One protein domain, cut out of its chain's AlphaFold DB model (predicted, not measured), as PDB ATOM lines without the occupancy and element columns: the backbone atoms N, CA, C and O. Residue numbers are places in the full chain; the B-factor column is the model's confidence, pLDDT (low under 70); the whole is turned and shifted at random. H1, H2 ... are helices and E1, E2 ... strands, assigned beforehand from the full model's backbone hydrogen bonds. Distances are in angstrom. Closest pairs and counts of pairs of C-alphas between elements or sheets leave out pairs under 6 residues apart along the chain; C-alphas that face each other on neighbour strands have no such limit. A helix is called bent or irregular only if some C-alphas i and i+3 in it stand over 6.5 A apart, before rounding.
ATOM      1  N   LYS A   2    -117.329-211.463 332.097       79.19
ATOM      2  CA  LYS A   2    -118.310-212.564 331.927       79.19
ATOM      3  C   LYS A   2    -119.680-212.407 332.620       79.19
ATOM      4  O   LYS A   2    -120.681-212.745 332.011       79.19
ATOM      5  N   LYS A   3    -119.755-211.875 333.850       92.81
ATOM      6  CA  LYS A   3    -121.012-211.837 334.642       92.81
ATOM      7  C   LYS A   3    -122.171-211.094 333.956       92.81
ATOM      8  O   LYS A   3    -123.320-211.479 334.135       92.81
ATOM      9  N   TYR A   4    -121.876-210.030 333.211       94.62
ATOM     10  CA  TYR A   4    -122.893-209.172 332.592       94.62
ATOM     11  C   TYR A   4    -122.830-209.178 331.063       94.62
ATOM     12  O   TYR A   4    -123.542-208.404 330.435       94.62
ATOM     13  N   ASN A   5    -121.999-210.044 330.471       95.69
ATOM     14  CA  ASN A   5    -121.738-210.044 329.033       95.69
ATOM     15  C   ASN A   5    -123.023-210.199 328.218       95.69
ATOM     16  O   ASN A   5    -123.357-209.326 327.432       95.69
ATOM     17  N   GLU A   6    -123.799-211.241 328.511       95.62
ATOM     18  CA  GLU A   6    -125.065-211.521 327.823       95.62
ATOM     19  C   GLU A   6    -126.071-210.373 327.922       95.62
ATOM     20  O   GLU A   6    -126.762-210.061 326.958       95.62
ATOM     21  N   LYS A   7    -126.133-209.702 329.079       96.94
ATOM     22  CA  LYS A   7    -127.059-208.580 329.285       96.94
ATOM     23  C   LYS A   7    -126.668-207.372 328.444       96.94
ATOM     24  O   LYS A   7    -127.536-206.745 327.855       96.94
ATOM     25  N   VAL A   8    -125.375-207.058 328.374       97.50
ATOM     26  CA  VAL A   8    -124.895-205.954 327.536       97.50
ATOM     27  C   VAL A   8    -125.012-206.314 326.054       97.50
ATOM     28  O   VAL A   8    -125.459-205.485 325.274       97.50
ATOM     29  N   LEU A   9    -124.704-207.555 325.664       97.38
ATOM     30  CA  LEU A   9    -124.897-208.017 324.289       97.38
ATOM     31  C   LEU A   9    -126.366-207.974 323.858       97.38
ATOM     32  O   LEU A   9    -126.627-207.663 322.705       97.38
ATOM     33  N   ALA A  10    -127.321-208.237 324.753       98.00
ATOM     34  CA  ALA A  10    -128.739-208.062 324.447       98.00
ATOM     35  C   ALA A  10    -129.083-206.595 324.117       98.00
ATOM     36  O   ALA A  10    -129.772-206.351 323.135       98.00
ATOM     37  N   LEU A  11    -128.548-205.625 324.871       98.38
ATOM     38  CA  LEU A  11    -128.728-204.194 324.574       98.38
ATOM     39  C   LEU A  11    -128.048-203.787 323.258       98.38
ATOM     40  O   LEU A  11    -128.613-203.037 322.474       98.38
ATOM     41  N   ILE A  12    -126.851-204.314 322.988       98.50
ATOM     42  CA  ILE A  12    -126.136-204.074 321.726       98.50
ATOM     43  C   ILE A  12    -126.923-204.647 320.542       98.50
ATOM     44  O   ILE A  12    -127.066-203.978 319.522       98.50
ATOM     45  N   ARG A  13    -127.453-205.868 320.670       98.25
ATOM     46  CA  ARG A  13    -128.260-206.517 319.628       98.25
ATOM     47  C   ARG A  13    -129.548-205.753 319.349       98.25
ATOM     48  O   ARG A  13    -129.959-205.696 318.198       98.25
ATOM     49  N   ASP A  14    -130.140-205.110 320.350       98.25
ATOM     50  CA  ASP A  14    -131.343-204.307 320.133       98.25
ATOM     51  C   ASP A  14    -131.145-203.164 319.129       98.25
ATOM     52  O   ASP A  14    -132.054-202.874 318.351       98.25
ATOM     53  N   ILE A  15    -129.952-202.561 319.091       98.00
ATOM     54  CA  ILE A  15    -129.665-201.404 318.228       98.00
ATOM     55  C   ILE A  15    -128.780-201.731 317.018       98.00
ATOM     56  O   ILE A  15    -128.909-201.096 315.975       98.00
ATOM     57  N   ALA A  16    -127.909-202.738 317.129       97.56
ATOM     58  CA  ALA A  16    -126.849-203.037 316.163       97.56
ATOM     59  C   ALA A  16    -126.733-204.533 315.828       97.56
ATOM     60  O   ALA A  16    -125.641-205.012 315.515       97.56
ATOM     61  N   ASN A  17    -127.825-205.301 315.914       98.00
ATOM     62  CA  ASN A  17    -127.801-206.703 315.499       98.00
ATOM     63  C   ASN A  17    -127.402-206.824 314.007       98.00
ATOM     64  O   ASN A  17    -128.103-206.279 313.152       98.00
ATOM     65  N   PRO A  18    -126.325-207.561 313.673       96.19
ATOM     66  CA  PRO A  18    -125.885-207.746 312.292       96.19
ATOM     67  C   PRO A  18    -126.555-208.928 311.576       96.19
ATOM     68  O   PRO A  18    -126.315-209.135 310.389       96.19
ATOM     69  N   SER A  19    -127.334-209.753 312.282       96.25
ATOM     70  CA  SER A  19    -127.796-211.053 311.792       96.25
ATOM     71  C   SER A  19    -129.314-211.094 311.602       96.25
ATOM     72  O   SER A  19    -130.050-210.958 312.580       96.25
ATOM     73  N   PRO A  20    -129.823-211.396 310.393       96.12
ATOM     74  CA  PRO A  20    -131.258-211.607 310.184       96.12
ATOM     75  C   PRO A  20    -131.776-212.899 310.834       96.12
ATOM     76  O   PRO A  20    -132.981-213.110 310.894       96.12
ATOM     77  N   ASN A  21    -130.878-213.763 311.317       97.38
ATOM     78  CA  ASN A  21    -131.228-215.012 311.996       97.38
ATOM     79  C   ASN A  21    -131.426-214.834 313.510       97.38
ATOM     80  O   ASN A  21    -131.636-215.816 314.216       97.38
ATOM     81  N   ASP A  22    -131.281-213.617 314.036       97.19
ATOM     82  CA  ASP A  22    -131.593-213.338 315.434       97.19
ATOM     83  C   ASP A  22    -133.116-213.354 315.640       97.19
ATOM     84  O   ASP A  22    -133.834-212.514 315.107       97.19
ATOM     85  N   GLU A  23    -133.612-214.312 316.424       97.38
ATOM     86  CA  GLU A  23    -135.049-214.479 316.690       97.38
ATOM     87  C   GLU A  23    -135.643-213.371 317.580       97.38
ATOM     88  O   GLU A  23    -136.864-213.267 317.696       97.38
ATOM     89  N   TYR A  24    -134.803-212.556 318.228       97.88
ATOM     90  CA  TYR A  24    -135.230-211.581 319.236       97.88
ATOM     91  C   TYR A  24    -135.114-210.129 318.767       97.88
ATOM     92  O   TYR A  24    -135.891-209.285 319.218       97.88
ATOM     93  N   PHE A  25    -134.157-209.819 317.886       98.12
ATOM     94  CA  PHE A  25    -133.837-208.441 317.509       98.12
ATOM     95  C   PHE A  25    -133.764-208.248 315.997       98.12
ATOM     96  O   PHE A  25    -133.168-209.039 315.273       98.12
ATOM     97  N   THR A  26    -134.319-207.137 315.516       97.25
ATOM     98  CA  THR A  26    -134.240-206.741 314.105       97.25
ATOM     99  C   THR A  26    -132.828-206.304 313.734       97.25
ATOM    100  O   THR A  26    -132.113-205.747 314.565       97.25
ATOM    101  N   THR A  27    -132.434-206.500 312.477       98.00
ATOM    102  CA  THR A  27    -131.120-206.061 311.998       98.00
ATOM    103  C   THR A  27    -131.002-204.541 312.030       98.00
ATOM    104  O   THR A  27    -131.866-203.873 311.468       98.00
ATOM    105  N   PHE A  28    -129.940-204.022 312.655       97.88
ATOM    106  CA  PHE A  28    -129.576-202.597 312.665       97.88
ATOM    107  C   PHE A  28    -130.759-201.639 312.873       97.88
ATOM    108  O   PHE A  28    -130.950-200.710 312.097       97.88
ATOM    109  N   ARG A  29    -131.567-201.875 313.917       97.62
ATOM    110  CA  ARG A  29    -132.871-201.222 314.156       97.62
ATOM    111  C   ARG A  29    -132.907-199.720 313.855       97.62
ATOM    112  O   ARG A  29    -133.900-199.247 313.309       97.62
ATOM    113  N   TYR A  30    -131.876-198.990 314.273       96.69
ATOM    114  CA  TYR A  30    -131.828-197.534 314.160       96.69
ATOM    115  C   TYR A  30    -131.014-197.030 312.973       96.69
ATOM    116  O   TYR A  30    -131.174-195.872 312.609       96.69
ATOM    117  N   PHE A  31    -130.157-197.859 312.376       98.38
ATOM    118  CA  PHE A  31    -129.183-197.401 311.393       98.38
ATOM    119  C   PHE A  31    -129.634-197.712 309.969       98.38
ATOM    120  O   PHE A  31    -129.892-198.866 309.626       98.38
ATOM    121  N   ASP A  32    -129.664-196.688 309.121       97.69
ATOM    122  CA  ASP A  32    -129.998-196.827 307.711       97.69
ATOM    123  C   ASP A  32    -128.728-196.700 306.857       97.69
ATOM    124  O   ASP A  32    -128.119-195.637 306.737       97.69
ATOM    125  N   PHE A  33    -128.316-197.815 306.247       97.06
ATOM    126  CA  PHE A  33    -127.110-197.874 305.415       97.06
ATOM    127  C   PHE A  33    -127.226-197.114 304.091       97.06
ATOM    128  O   PHE A  33    -126.196-196.857 303.471       97.06
ATOM    129  N   PHE A  34    -128.439-196.788 303.639       96.25
ATOM    130  CA  PHE A  34    -128.641-196.039 302.404       96.25
ATOM    131  C   PHE A  34    -128.390-194.545 302.617       96.25
ATOM    132  O   PHE A  34    -127.631-193.949 301.855       96.25
ATOM    133  N   VAL A  35    -128.972-193.953 303.666       95.12
ATOM    134  CA  VAL A  35    -128.727-192.536 304.008       95.12
ATOM    135  C   VAL A  35    -127.443-192.335 304.818       95.12
ATOM    136  O   VAL A  35    -126.866-191.249 304.800       95.12
ATOM    137  N   GLY A  36    -126.959-193.390 305.482       97.06
ATOM    138  CA  GLY A  36    -125.674-193.432 306.176       97.06
ATOM    139  C   GLY A  36    -125.700-192.928 307.620       97.06
ATOM    140  O   GLY A  36    -124.631-192.664 308.172       97.06
ATOM    141  N   HIS A  37    -126.874-192.767 308.227       97.81
ATOM    142  CA  HIS A  37    -127.033-192.291 309.603       97.81
ATOM    143  C   HIS A  37    -128.195-192.988 310.316       97.81
ATOM    144  O   HIS A  37    -128.948-193.767 309.722       97.81
ATOM    145  N   SER A  38    -128.334-192.703 311.608       98.25
ATOM    146  CA  SER A  38    -129.404-193.250 312.433       98.25
ATOM    147  C   SER A  38    -130.695-192.439 312.350       98.25
ATOM    148  O   SER A  38    -130.661-191.213 312.235       98.25
ATOM    149  N   TRP A  39    -131.829-193.113 312.513       97.56
ATOM    150  CA  TRP A  39    -133.140-192.516 312.763       97.56
ATOM    151  C   TRP A  39    -133.525-192.683 314.232       97.56
ATOM    152  O   TRP A  39    -133.326-193.757 314.785       97.56
ATOM    153  N   ALA A  40    -134.116-191.670 314.869       95.94
ATOM    154  CA  ALA A  40    -134.560-191.764 316.264       95.94
ATOM    155  C   ALA A  40    -136.025-192.222 316.389       95.94
ATOM    156  O   ALA A  40    -136.375-193.003 317.278       95.94
ATOM    157  N   LEU A  41    -136.900-191.751 315.490       90.81
ATOM    158  CA  LEU A  41    -138.338-192.024 315.564       90.81
ATOM    159  C   LEU A  41    -138.676-193.500 315.271       90.81
ATOM    160  O   LEU A  41    -138.499-194.006 314.161       90.81
ATOM    161  N   GLY A  42    -139.234-194.180 316.277       90.50
ATOM    162  CA  GLY A  42    -139.713-195.564 316.201       90.50
ATOM    163  C   GLY A  42    -141.080-195.704 315.515       90.50
ATOM    164  O   GLY A  42    -141.244-195.376 314.347       90.50
ATOM    165  N   ILE A  43    -142.080-196.229 316.228       91.19
ATOM    166  CA  ILE A  43    -143.420-196.530 315.673       91.19
ATOM    167  C   ILE A  43    -144.233-195.257 315.366       91.19
ATOM    168  O   ILE A  43    -145.200-195.307 314.609       91.19
ATOM    169  N   TYR A  44    -143.846-194.116 315.937       87.62
ATOM    170  CA  TYR A  44    -144.515-192.846 315.689       87.62
ATOM    171  C   TYR A  44    -144.442-192.463 314.205       87.62
ATOM    172  O   TYR A  44    -143.365-192.440 313.610       87.62
ATOM    173  N   SER A  45    -145.610-192.180 313.626       86.25
ATOM    174  CA  SER A  45    -145.750-191.737 312.243       86.25
ATOM    175  C   SER A  45    -145.794-190.215 312.218       86.25
ATOM    176  O   SER A  45    -146.825-189.626 312.538       86.25
ATOM    177  N   ASP A  46    -144.691-189.592 311.821       89.56
ATOM    178  CA  ASP A  46    -144.640-188.155 311.565       89.56
ATOM    179  C   ASP A  46    -144.961-187.876 310.084       89.56
ATOM    180  O   ASP A  46    -144.500-188.626 309.216       89.56
ATOM    181  N   PRO A  47    -145.739-186.827 309.752       93.69
ATOM    182  CA  PRO A  47    -145.999-186.441 308.363       93.69
ATOM    183  C   PRO A  47    -144.736-186.140 307.548       93.69
ATOM    184  O   PRO A  47    -144.758-186.277 306.327       93.69
ATOM    185  N   ASN A  48    -143.647-185.749 308.211       94.81
ATOM    186  CA  ASN A  48    -142.357-185.479 307.587       94.81
ATOM    187  C   ASN A  48    -141.438-186.707 307.539       94.81
ATOM    188  O   ASN A  48    -140.301-186.587 307.090       94.81
ATOM    189  N   GLY A  49    -141.929-187.870 307.982       94.06
ATOM    190  CA  GLY A  49    -141.201-189.133 307.991       94.06
ATOM    191  C   GLY A  49    -140.350-189.357 309.243       94.06
ATOM    192  O   GLY A  49    -140.618-188.824 310.318       94.06
ATOM    193  N   LYS A  50    -139.331-190.207 309.144       95.06
ATOM    194  CA  LYS A  50    -138.373-190.435 310.228       95.06
ATOM    195  C   LYS A  50    -137.626-189.151 310.555       95.06
ATOM    196  O   LYS A  50    -137.502-188.272 309.717       95.06
ATOM    197  N   GLY A  51    -137.177-189.045 311.803       95.88
ATOM    198  CA  GLY A  51    -136.508-187.864 312.334       95.88
ATOM    199  C   GLY A  51    -135.312-188.247 313.193       95.88
ATOM    200  O   GLY A  51    -135.348-189.276 313.880       95.88
ATOM    201  N   GLN A  52    -134.267-187.427 313.152       97.62
ATOM    202  CA  GLN A  52    -133.078-187.514 313.995       97.62
ATOM    203  C   GLN A  52    -132.647-186.105 314.422       97.62
ATOM    204  O   GLN A  52    -132.572-185.191 313.603       97.62
ATOM    205  N   GLU A  53    -132.370-185.945 315.712       97.81
ATOM    206  CA  GLU A  53    -131.977-184.672 316.324       97.81
ATOM    207  C   GLU A  53    -130.534-184.759 316.818       97.81
ATOM    208  O   GLU A  53    -129.645-184.132 316.254       97.81
ATOM    209  N   SER A  54    -130.291-185.579 317.841       97.81
ATOM    210  CA  SER A  54    -129.023-185.644 318.567       97.81
ATOM    211  C   SER A  54    -128.042-186.621 317.914       97.81
ATOM    212  O   SER A  54    -127.942-187.799 318.275       97.81
ATOM    213  N   THR A  55    -127.295-186.140 316.921       97.88
ATOM    214  CA  THR A  55    -126.283-186.970 316.243       97.88
ATOM    215  C   THR A  55    -125.145-187.392 317.169       97.88
ATOM    216  O   THR A  55    -124.628-188.505 317.054       97.88
ATOM    217  N   SER A  56    -124.776-186.552 318.138       97.81
ATOM    218  CA  SER A  56    -123.732-186.859 319.120       97.81
ATOM    219  C   SER A  56    -124.102-188.015 320.038       97.81
ATOM    220  O   SER A  56    -123.223-188.795 320.407       97.81
ATOM    221  N   GLU A  57    -125.382-188.194 320.372       98.50
ATOM    222  CA  GLU A  57    -125.830-189.355 321.144       98.50
ATOM    223  C   GLU A  57    -125.790-190.645 320.319       98.50
ATOM    224  O   GLU A  57    -125.357-191.676 320.841       98.50
ATOM    225  N   ALA A  58    -126.133-190.592 319.026       98.56
ATOM    226  CA  ALA A  58    -125.961-191.732 318.118       98.56
ATOM    227  C   ALA A  58    -124.475-192.117 317.985       98.56
ATOM    228  O   ALA A  58    -124.097-193.271 318.200       98.56
ATOM    229  N   VAL A  59    -123.606-191.129 317.751       98.62
ATOM    230  CA  VAL A  59    -122.144-191.295 317.742       98.62
ATOM    231  C   VAL A  59    -121.648-191.905 319.058       98.62
ATOM    232  O   VAL A  59    -120.830-192.829 319.050       98.62
ATOM    233  N   ASN A  60    -122.158-191.440 320.199       98.56
ATOM    234  CA  ASN A  60    -121.786-191.958 321.510       98.56
ATOM    235  C   ASN A  60    -122.252-193.410 321.728       98.56
ATOM    236  O   ASN A  60    -121.512-194.202 322.316       98.56
ATOM    237  N   ALA A  61    -123.429-193.788 321.220       98.56
ATOM    238  CA  ALA A  61    -123.911-195.167 321.265       98.56
ATOM    239  C   ALA A  61    -122.971-196.110 320.498       98.56
ATOM    240  O   ALA A  61    -122.498-197.104 321.059       98.56
ATOM    241  N   TRP A  62    -122.610-195.766 319.258       98.75
ATOM    242  CA  TRP A  62    -121.689-196.560 318.433       98.75
ATOM    243  C   TRP A  62    -120.283-196.636 319.020       98.75
ATOM    244  O   TRP A  62    -119.674-197.710 319.064       98.75
ATOM    245  N   TYR A  63    -119.798-195.526 319.576       98.69
ATOM    246  CA  TYR A  63    -118.547-195.499 320.324       98.69
ATOM    247  C   TYR A  63    -118.576-196.427 321.546       98.69
ATOM    248  O   TYR A  63    -117.608-197.147 321.799       98.69
ATOM    249  N   GLY A  64    -119.699-196.480 322.268       98.56
ATOM    250  CA  GLY A  64    -119.912-197.416 323.369       98.56
ATOM    251  C   GLY A  64    -119.798-198.880 322.935       98.56
ATOM    252  O   GLY A  64    -119.114-199.662 323.601       98.56
ATOM    253  N   ILE A  65    -120.391-199.248 321.793       98.69
ATOM    254  CA  ILE A  65    -120.280-200.603 321.221       98.69
ATOM    255  C   ILE A  65    -118.830-200.920 320.846       98.69
ATOM    256  O   ILE A  65    -118.320-201.984 321.209       98.69
ATOM    257  N   TYR A  66    -118.148-199.987 320.172       98.69
ATOM    258  CA  TYR A  66    -116.739-200.131 319.807       98.69
ATOM    259  C   TYR A  66    -115.868-200.403 321.042       98.69
ATOM    260  O   TYR A  66    -115.166-201.417 321.110       98.69
ATOM    261  N   LEU A  67    -115.966-199.541 322.061       98.44
ATOM    262  CA  LEU A  67    -115.215-199.685 323.307       98.44
ATOM    263  C   LEU A  67    -115.551-200.984 324.038       98.44
ATOM    264  O   LEU A  67    -114.657-201.632 324.584       98.44
ATOM    265  N   TYR A  68    -116.822-201.384 324.045       98.19
ATOM    266  CA  TYR A  68    -117.242-202.633 324.662       98.19
ATOM    267  C   TYR A  68    -116.610-203.843 323.966       98.19
ATOM    268  O   TYR A  68    -116.052-204.715 324.641       98.19
ATOM    269  N   GLY A  69    -116.628-203.877 322.630       97.81
ATOM    270  CA  GLY A  69    -115.966-204.909 321.834       97.81
ATOM    271  C   GLY A  69    -114.466-204.988 322.122       97.81
ATOM    272  O   GLY A  69    -113.949-206.073 322.394       97.81
ATOM    273  N   GLN A  70    -113.783-203.840 322.177       97.88
ATOM    274  CA  GLN A  70    -112.364-203.755 322.550       97.88
ATOM    275  C   GLN A  70    -112.105-204.291 323.969       97.88
ATOM    276  O   GLN A  70    -111.270-205.173 324.169       97.88
ATOM    277  N   ALA A  71    -112.859-203.814 324.963       97.12
ATOM    278  CA  ALA A  71    -112.672-204.174 326.370       97.12
ATOM    279  C   ALA A  71    -112.992-205.648 326.674       97.12
ATOM    280  O   ALA A  71    -112.470-206.221 327.635       97.12
ATOM    281  N   THR A  72    -113.858-206.268 325.872       96.44
ATOM    282  CA  THR A  72    -114.267-207.673 326.019       96.44
ATOM    283  C   THR A  72    -113.581-208.623 325.040       96.44
ATOM    284  O   THR A  72    -113.831-209.824 325.114       96.44
ATOM    285  N   GLN A  73    -112.680-208.117 324.189       96.19
ATOM    286  CA  GLN A  73    -111.970-208.887 323.159       96.19
ATOM    287  C   GLN A  73    -112.927-209.585 322.175       96.19
ATOM    288  O   GLN A  73    -112.700-210.721 321.764       96.19
ATOM    289  N   GLN A  74    -114.005-208.894 321.803       96.50
ATOM    290  CA  GLN A  74    -114.997-209.339 320.826       96.50
ATOM    291  C   GLN A  74    -114.797-208.550 319.519       96.50
ATOM    292  O   GLN A  74    -115.355-207.458 319.378       96.50
ATOM    293  N   PRO A  75    -113.979-209.055 318.571       96.88
ATOM    294  CA  PRO A  75    -113.587-208.295 317.383       96.88
ATOM    295  C   PRO A  75    -114.771-207.954 316.473       96.88
ATOM    296  O   PRO A  75    -114.790-206.871 315.902       96.88
ATOM    297  N   GLU A  76    -115.778-208.824 316.378       96.50
ATOM    298  CA  GLU A  76    -116.984-208.570 315.578       96.50
ATOM    299  C   GLU A  76    -117.811-207.413 316.152       96.50
ATOM    300  O   GLU A  76    -118.185-206.500 315.420       96.50
ATOM    301  N   VAL A  77    -118.012-207.389 317.476       97.88
ATOM    302  CA  VAL A  77    -118.707-206.290 318.170       97.88
ATOM    303  C   VAL A  77    -117.945-204.980 317.990       97.88
ATOM    304  O   VAL A  77    -118.540-203.951 317.679       97.88
ATOM    305  N   SER A  78    -116.617-205.021 318.130       98.19
ATOM    306  CA  SER A  78    -115.783-203.844 317.906       98.19
ATOM    307  C   SER A  78    -115.885-203.331 316.470       98.19
ATOM    308  O   SER A  78    -115.970-202.123 316.282       98.19
ATOM    309  N   LEU A  79    -115.851-204.218 315.474       98.19
ATOM    310  CA  LEU A  79    -115.886-203.840 314.063       98.19
ATOM    311  C   LEU A  79    -117.230-203.213 313.678       98.19
ATOM    312  O   LEU A  79    -117.258-202.235 312.934       98.19
ATOM    313  N   ILE A  80    -118.336-203.746 314.206       98.25
ATOM    314  CA  ILE A  80    -119.669-203.165 314.013       98.25
ATOM    315  C   ILE A  80    -119.720-201.766 314.627       98.25
ATOM    316  O   ILE A  80    -120.087-200.817 313.939       98.25
ATOM    317  N   GLY A  81    -119.294-201.627 315.887       98.50
ATOM    318  CA  GLY A  81    -119.258-200.333 316.567       98.50
ATOM    319  C   GLY A  81    -118.408-199.300 315.824       98.50
ATOM    320  O   GLY A  81    -118.848-198.174 315.642       98.50
ATOM    321  N   GLU A  82    -117.225-199.691 315.340       98.25
ATOM    322  CA  GLU A  82    -116.347-198.817 314.551       98.25
ATOM    323  C   GLU A  82    -116.985-198.416 313.215       98.25
ATOM    324  O   GLU A  82    -116.974-197.242 312.859       98.25
ATOM    325  N   THR A  83    -117.581-199.363 312.489       98.12
ATOM    326  CA  THR A  83    -118.193-199.091 311.179       98.12
ATOM    327  C   THR A  83    -119.342-198.093 311.303       98.12
ATOM    328  O   THR A  83    -119.341-197.073 310.615       98.12
ATOM    329  N   LEU A  84    -120.287-198.353 312.214       98.56
ATOM    330  CA  LEU A  84    -121.438-197.474 312.434       98.56
ATOM    331  C   LEU A  84    -120.996-196.103 312.953       98.56
ATOM    332  O   LEU A  84    -121.474-195.085 312.467       98.56
ATOM    333  N   LEU A  85    -120.014-196.066 313.862       98.50
ATOM    334  CA  LEU A  85    -119.434-194.822 314.364       98.50
ATOM    335  C   LEU A  85    -118.881-193.951 313.230       98.50
ATOM    336  O   LEU A  85    -119.174-192.760 313.164       98.50
ATOM    337  N   LEU A  86    -118.061-194.525 312.348       97.88
ATOM    338  CA  LEU A  86    -117.421-193.766 311.274       97.88
ATOM    339  C   LEU A  86    -118.434-193.267 310.238       97.88
ATOM    340  O   LEU A  86    -118.292-192.142 309.755       97.88
ATOM    341  N   MET A  87    -119.452-194.071 309.921       98.31
ATOM    342  CA  MET A  87    -120.535-193.655 309.029       98.31
ATOM    343  C   MET A  87    -121.383-192.540 309.655       98.31
ATOM    344  O   MET A  87    -121.597-191.516 309.013       98.31
ATOM    345  N   GLU A  88    -121.777-192.678 310.923       98.50
ATOM    346  CA  GLU A  88    -122.565-191.663 311.632       98.50
ATOM    347  C   GLU A  88    -121.803-190.334 311.735       98.50
ATOM    348  O   GLU A  88    -122.362-189.278 311.457       98.50
ATOM    349  N   VAL A  89    -120.502-190.367 312.057       96.94
ATOM    350  CA  VAL A  89    -119.651-189.163 312.086       96.94
ATOM    351  C   VAL A  89    -119.542-188.527 310.701       96.94
ATOM    352  O   VAL A  89    -119.540-187.300 310.586       96.94
ATOM    353  N   HIS A  90    -119.419-189.329 309.640       94.62
ATOM    354  CA  HIS A  90    -119.375-188.810 308.277       94.62
ATOM    355  C   HIS A  90    -120.684-188.096 307.918       94.62
ATOM    356  O   HIS A  90    -120.651-186.926 307.541       94.62
ATOM    357  N   SER A  91    -121.818-188.760 308.127       95.56
ATOM    358  CA  SER A  91    -123.147-188.224 307.833       95.56
ATOM    359  C   SER A  91    -123.510-187.030 308.712       95.56
ATOM    360  O   SER A  91    -124.081-186.067 308.219       95.56
ATOM    361  N   THR A  92    -123.098-187.019 309.981       96.00
ATOM    362  CA  THR A  92    -123.202-185.842 310.859       96.00
ATOM    363  C   THR A  92    -122.504-184.640 310.229       96.00
ATOM    364  O   THR A  92    -123.091-183.570 310.097       96.00
ATOM    365  N   ASN A  93    -121.246-184.811 309.811       92.12
ATOM    366  CA  ASN A  93    -120.473-183.719 309.223       92.12
ATOM    367  C   ASN A  93    -121.030-183.256 307.869       92.12
ATOM    368  O   ASN A  93    -120.711-182.153 307.439       92.12
ATOM    369  N   PHE A  94    -121.800-184.107 307.192       91.44
ATOM    370  CA  PHE A  94    -122.376-183.822 305.886       91.44
ATOM    371  C   PHE A  94    -123.769-183.187 305.991       91.44
ATOM    372  O   PHE A  94    -124.006-182.151 305.382       91.44
ATOM    373  N   TYR A  95    -124.680-183.760 306.776       94.19
ATOM    374  CA  TYR A  95    -126.061-183.284 306.888       94.19
ATOM    375  C   TYR A  95    -126.270-182.319 308.071       94.19
ATOM    376  O   TYR A  95    -126.932-181.296 307.941       94.19
ATOM    377  N   TRP A  96    -125.690-182.580 309.245       95.25
ATOM    378  CA  TRP A  96    -125.949-181.741 310.424       95.25
ATOM    379  C   TRP A  96    -125.007-180.568 310.545       95.25
ATOM    380  O   TRP A  96    -125.434-179.508 310.982       95.25
ATOM    381  N   HIS A  97    -123.737-180.725 310.192       92.38
ATOM    382  CA  HIS A  97    -122.761-179.648 310.280       92.38
ATOM    383  C   HIS A  97    -122.699-178.950 308.930       92.38
ATOM    384  O   HIS A  97    -122.144-179.480 307.977       92.38
ATOM    385  N   VAL A  98    -123.284-177.760 308.845       86.38
ATOM    386  CA  VAL A  98    -123.418-176.998 307.599       86.38
ATOM    387  C   VAL A  98    -122.326-175.924 307.581       86.38
ATOM    388  O   VAL A  98    -122.562-174.808 308.055       86.38
ATOM    389  N   PRO A  99    -121.101-176.221 307.096       73.12
ATOM    390  CA  PRO A  99    -120.100-175.187 306.892       73.12
ATOM    391  C   PRO A  99    -120.546-174.247 305.768       73.12
ATOM    392  O   PRO A  99    -121.421-174.566 304.956       73.12
ATOM    393  N   GLN A 100    -119.887-173.096 305.668       66.69
ATOM    394  CA  GLN A 100    -120.051-172.242 304.498       66.69
ATOM    395  C   GLN A 100    -119.698-173.033 303.223       66.69
ATOM    396  O   GLN A 100    -118.639-173.660 303.153       66.69
ATOM    397  N   ASN A 101    -120.577-172.966 302.214       66.56
ATOM    398  CA  ASN A 101    -120.461-173.587 300.882       66.56
ATOM    399  C   ASN A 101    -120.914-175.052 300.729       66.56
ATOM    400  O   ASN A 101    -120.537-175.683 299.743       66.56
ATOM    401  N   ILE A 102    -121.728-175.605 301.633       71.00
ATOM    402  CA  ILE A 102    -122.346-176.910 301.360       71.00
ATOM    403  C   ILE A 102    -123.505-176.773 300.353       71.00
ATOM    404  O   ILE A 102    -124.399-175.946 300.527       71.00
ATOM    405  N   GLU A 103    -123.485-177.568 299.280       79.69
ATOM    406  CA  GLU A 103    -124.444-177.449 298.165       79.69
ATOM    407  C   GLU A 103    -125.722-178.286 298.340       79.69
ATOM    408  O   GLU A 103    -126.657-178.149 297.553       79.69
ATOM    409  N   ILE A 104    -125.798-179.131 299.375       88.69
ATOM    410  CA  ILE A 104    -126.970-179.994 299.607       88.69
ATOM    411  C   ILE A 104    -128.179-179.235 300.171       88.69
ATOM    412  O   ILE A 104    -129.291-179.759 300.161       88.69
ATOM    413  N   TYR A 105    -127.971-178.003 300.646       90.50
ATOM    414  CA  TYR A 105    -129.021-177.148 301.187       90.50
ATOM    415  C   TYR A 105    -129.326-175.963 300.263       90.50
ATOM    416  O   TYR A 105    -128.438-175.469 299.562       90.50
ATOM    417  N   PRO A 106    -130.578-175.459 300.249       87.38
ATOM    418  CA  PRO A 106    -130.929-174.286 299.457       87.38
ATOM    419  C   PRO A 106    -130.048-173.085 299.817       87.38
ATOM    420  O   PRO A 106    -129.781-172.842 300.988       87.38
ATOM    421  N   ARG A 107    -129.697-172.250 298.829       84.06
ATOM    422  CA  ARG A 107    -128.843-171.054 299.027       84.06
ATOM    423  C   ARG A 107    -129.332-170.072 300.104       84.06
ATOM    424  O   ARG A 107    -128.552-169.248 300.562       84.06
ATOM    425  N   GLY A 108    -130.616-170.118 300.467       84.88
ATOM    426  CA  GLY A 108    -131.194-169.298 301.538       84.88
ATOM    427  C   GLY A 108    -130.995-169.857 302.951       84.88
ATOM    428  O   GLY A 108    -131.310-169.161 303.911       84.88
ATOM    429  N   TYR A 109    -130.495-171.087 303.101       89.31
ATOM    430  CA  TYR A 109    -130.238-171.686 304.405       89.31
ATOM    431  C   TYR A 109    -129.009-171.040 305.052       89.31
ATOM    432  O   TYR A 109    -127.884-171.207 304.587       89.31
ATOM    433  N   SER A 110    -129.225-170.268 306.117       87.81
ATOM    434  CA  SER A 110    -128.172-169.459 306.749       87.81
ATOM    435  C   SER A 110    -127.591-170.064 308.027       87.81
ATOM    436  O   SER A 110    -126.577-169.566 308.532       87.81
ATOM    437  N   HIS A 111    -128.225-171.094 308.591       90.31
ATOM    438  CA  HIS A 111    -127.764-171.746 309.816       90.31
ATOM    439  C   HIS A 111    -126.510-172.592 309.550       90.31
ATOM    440  O   HIS A 111    -126.299-173.085 308.452       90.31
ATOM    441  N   THR A 112    -125.657-172.732 310.565       89.94
ATOM    442  CA  THR A 112    -124.389-173.497 310.505       89.94
ATOM    443  C   THR A 112    -124.610-174.971 310.808       89.94
ATOM    444  O   THR A 112    -123.666-175.750 310.901       89.94
ATOM    445  N   MET A 113    -125.864-175.353 311.028       92.31
ATOM    446  CA  MET A 113    -126.244-176.710 311.350       92.31
ATOM    447  C   MET A 113    -127.720-176.944 311.114       92.31
ATOM    448  O   MET A 113    -128.475-175.975 311.056       92.31
ATOM    449  N   VAL A 114    -128.112-178.209 311.051       95.69
ATOM    450  CA  VAL A 114    -129.497-178.675 311.176       95.69
ATOM    451  C   VAL A 114    -129.749-179.069 312.634       95.69
ATOM    452  O   VAL A 114    -128.866-179.622 313.283       95.69
ATOM    453  N   GLY A 115    -130.928-178.742 313.164       97.25
ATOM    454  CA  GLY A 115    -131.364-179.198 314.484       97.25
ATOM    455  C   GLY A 115    -131.991-180.580 314.402       97.25
ATOM    456  O   GLY A 115    -131.413-181.549 314.884       97.25
ATOM    457  N   ILE A 116    -133.128-180.671 313.709       97.81
ATOM    458  CA  ILE A 116    -133.811-181.935 313.427       97.81
ATOM    459  C   ILE A 116    -133.818-182.154 311.917       97.81
ATOM    460  O   ILE A 116    -134.271-181.298 311.154       97.81
ATOM    461  N   LEU A 117    -133.289-183.295 311.487       97.31
ATOM    462  CA  LEU A 117    -133.400-183.762 310.112       97.31
ATOM    463  C   LEU A 117    -134.531-184.777 310.048       97.31
ATOM    464  O   LEU A 117    -134.527-185.754 310.801       97.31
ATOM    465  N   HIS A 118    -135.463-184.549 309.130       96.44
ATOM    466  CA  HIS A 118    -136.522-185.483 308.784       96.44
ATOM    467  C   HIS A 118    -136.346-186.008 307.356       96.44
ATOM    468  O   HIS A 118    -135.589-185.432 306.575       96.44
ATOM    469  N   ASP A 119    -137.097-187.047 306.979       93.69
ATOM    470  CA  ASP A 119    -137.103-187.558 305.597       93.69
ATOM    471  C   ASP A 119    -137.428-186.456 304.573       93.69
ATOM    472  O   ASP A 119    -136.881-186.441 303.469       93.69
ATOM    473  N   LEU A 120    -138.347-185.546 304.920       95.06
ATOM    474  CA  LEU A 120    -138.897-184.560 303.982       95.06
ATOM    475  C   LEU A 120    -138.524-183.106 304.289       95.06
ATOM    476  O   LEU A 120    -138.694-182.248 303.421       95.06
ATOM    477  N   ILE A 121    -138.047-182.810 305.501       94.81
ATOM    478  CA  ILE A 121    -137.732-181.444 305.939       94.81
ATOM    479  C   ILE A 121    -136.471-181.398 306.802       94.81
ATOM    480  O   ILE A 121    -136.027-182.399 307.357       94.81
ATOM    481  N   ILE A 122    -135.932-180.193 306.961       95.00
ATOM    482  CA  ILE A 122    -134.936-179.869 307.982       95.00
ATOM    483  C   ILE A 122    -135.457-178.729 308.842       95.00
ATOM    484  O   ILE A 122    -136.142-177.830 308.345       95.00
ATOM    485  N   GLU A 123    -135.083-178.730 310.113       95.06
ATOM    486  CA  GLU A 123    -135.513-177.708 311.055       95.06
ATOM    487  C   GLU A 123    -134.340-177.216 311.901       95.06
ATOM    488  O   GLU A 123    -133.523-177.999 312.385       95.06
ATOM    489  N   PHE A 124    -134.260-175.900 312.114       96.12
ATOM    490  CA  PHE A 124    -133.340-175.297 313.081       96.12
ATOM    491  C   PHE A 124    -134.061-175.100 314.422       96.12
ATOM    492  O   PHE A 124    -134.369-173.983 314.832       96.12
ATOM    493  N   GLN A 125    -134.387-176.208 315.080       96.69
ATOM    494  CA  GLN A 125    -134.990-176.239 316.412       96.69
ATOM    495  C   GLN A 125    -134.646-177.558 317.109       96.69
ATOM    496  O   GLN A 125    -133.983-178.406 316.517       96.69
TER     497      GLN A 125
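What this domain is: This is residues 2 to 125 of the 364 residues of the protein "Hypothetical protein" of Eutreptiella gymnastica (UniProt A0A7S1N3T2). A long helical hairpin, H2 and H3 side by side, runs along most of the domain's length, and a third helix, H1, lies close beside it near its turn. The long loop of residues 17 to 54 runs from H1 along the same side of the hairpin toward its open end, where the short strand E1 lies near the end of H3 and the link of residues 97 to 115 reaches out beyond it. The printed part has 124 residues, with three named helices and one named strand in the order H1, H2, H3, E1; the class is mostly helix, though 58 residues, under half, are in named elements. The whole is only just compact, close to loose, with a radius of gyration of the C-alphas of 16.2 A, and elongated, spanning 54 by 30 by 22 A.

Where its parts are: H1 is residues 2 to 16, 20.3 A from first to last C-alpha, beginning at C-alpha 2 (-118.310, -212.564, 331.927). It is irregular: C-alphas 3 and 6 are 7.9 A apart. H2, residues 55 to 72, is 25.9 A long. H3, the longest helix, residues 75 to 96, is 30.1 A long and ends at C-alpha 96 (-125.949, -181.741, 310.424). E1 is residues 116 to 118, ending at C-alpha 118 (-136.522, -185.483, 308.784).

How they stand to each other: H2 and H3 form a helical hairpin. They touch, with the closest C-alphas, those of Gly 69 and Ser 78, 4.1 A apart, and run opposite ways at a shallow tilt of 16 degrees. H1 is close to H2 but not clearly touching: the closest C-alphas, of Ile 12 and Ile 65, are 6.8 A apart. Their tilt of 35.1 degrees is only just steep, and they run opposite ways. H1 is also close to H3 but not clearly touching, with the closest C-alphas, of Ala 16 and Ile 80, 7.5 A apart. They run the same way at a tilt of 38 degrees, only just steep. E1 pairs with no named strand. Short antiparallel pairings join residues 51 to 52 with 117 to 118 of E1, 116 to 117 of E1 with 122 to 123, and 31 to 32 with 37 to 38. The closest C-alphas of H3 and E1, those of Trp 96 and Leu 117, are 7.7 A apart. E1 is apart from H1 and H2. In H2 and H3 every O i to N i+4 pair is within hydrogen-bond range; in H1, 8 of 11 are.

The domain as a whole: The two C-alphas farthest apart, of Lys 3 and Gly 108, are 54.9 A apart. The printed part has no cut. The links H1 to H2, of 38 residues, and H3 to E1, of 19, are long; H2 to H3 is tight. The mean pLDDT of the printed part is 94.6, and residues 100 to 101 are under 70.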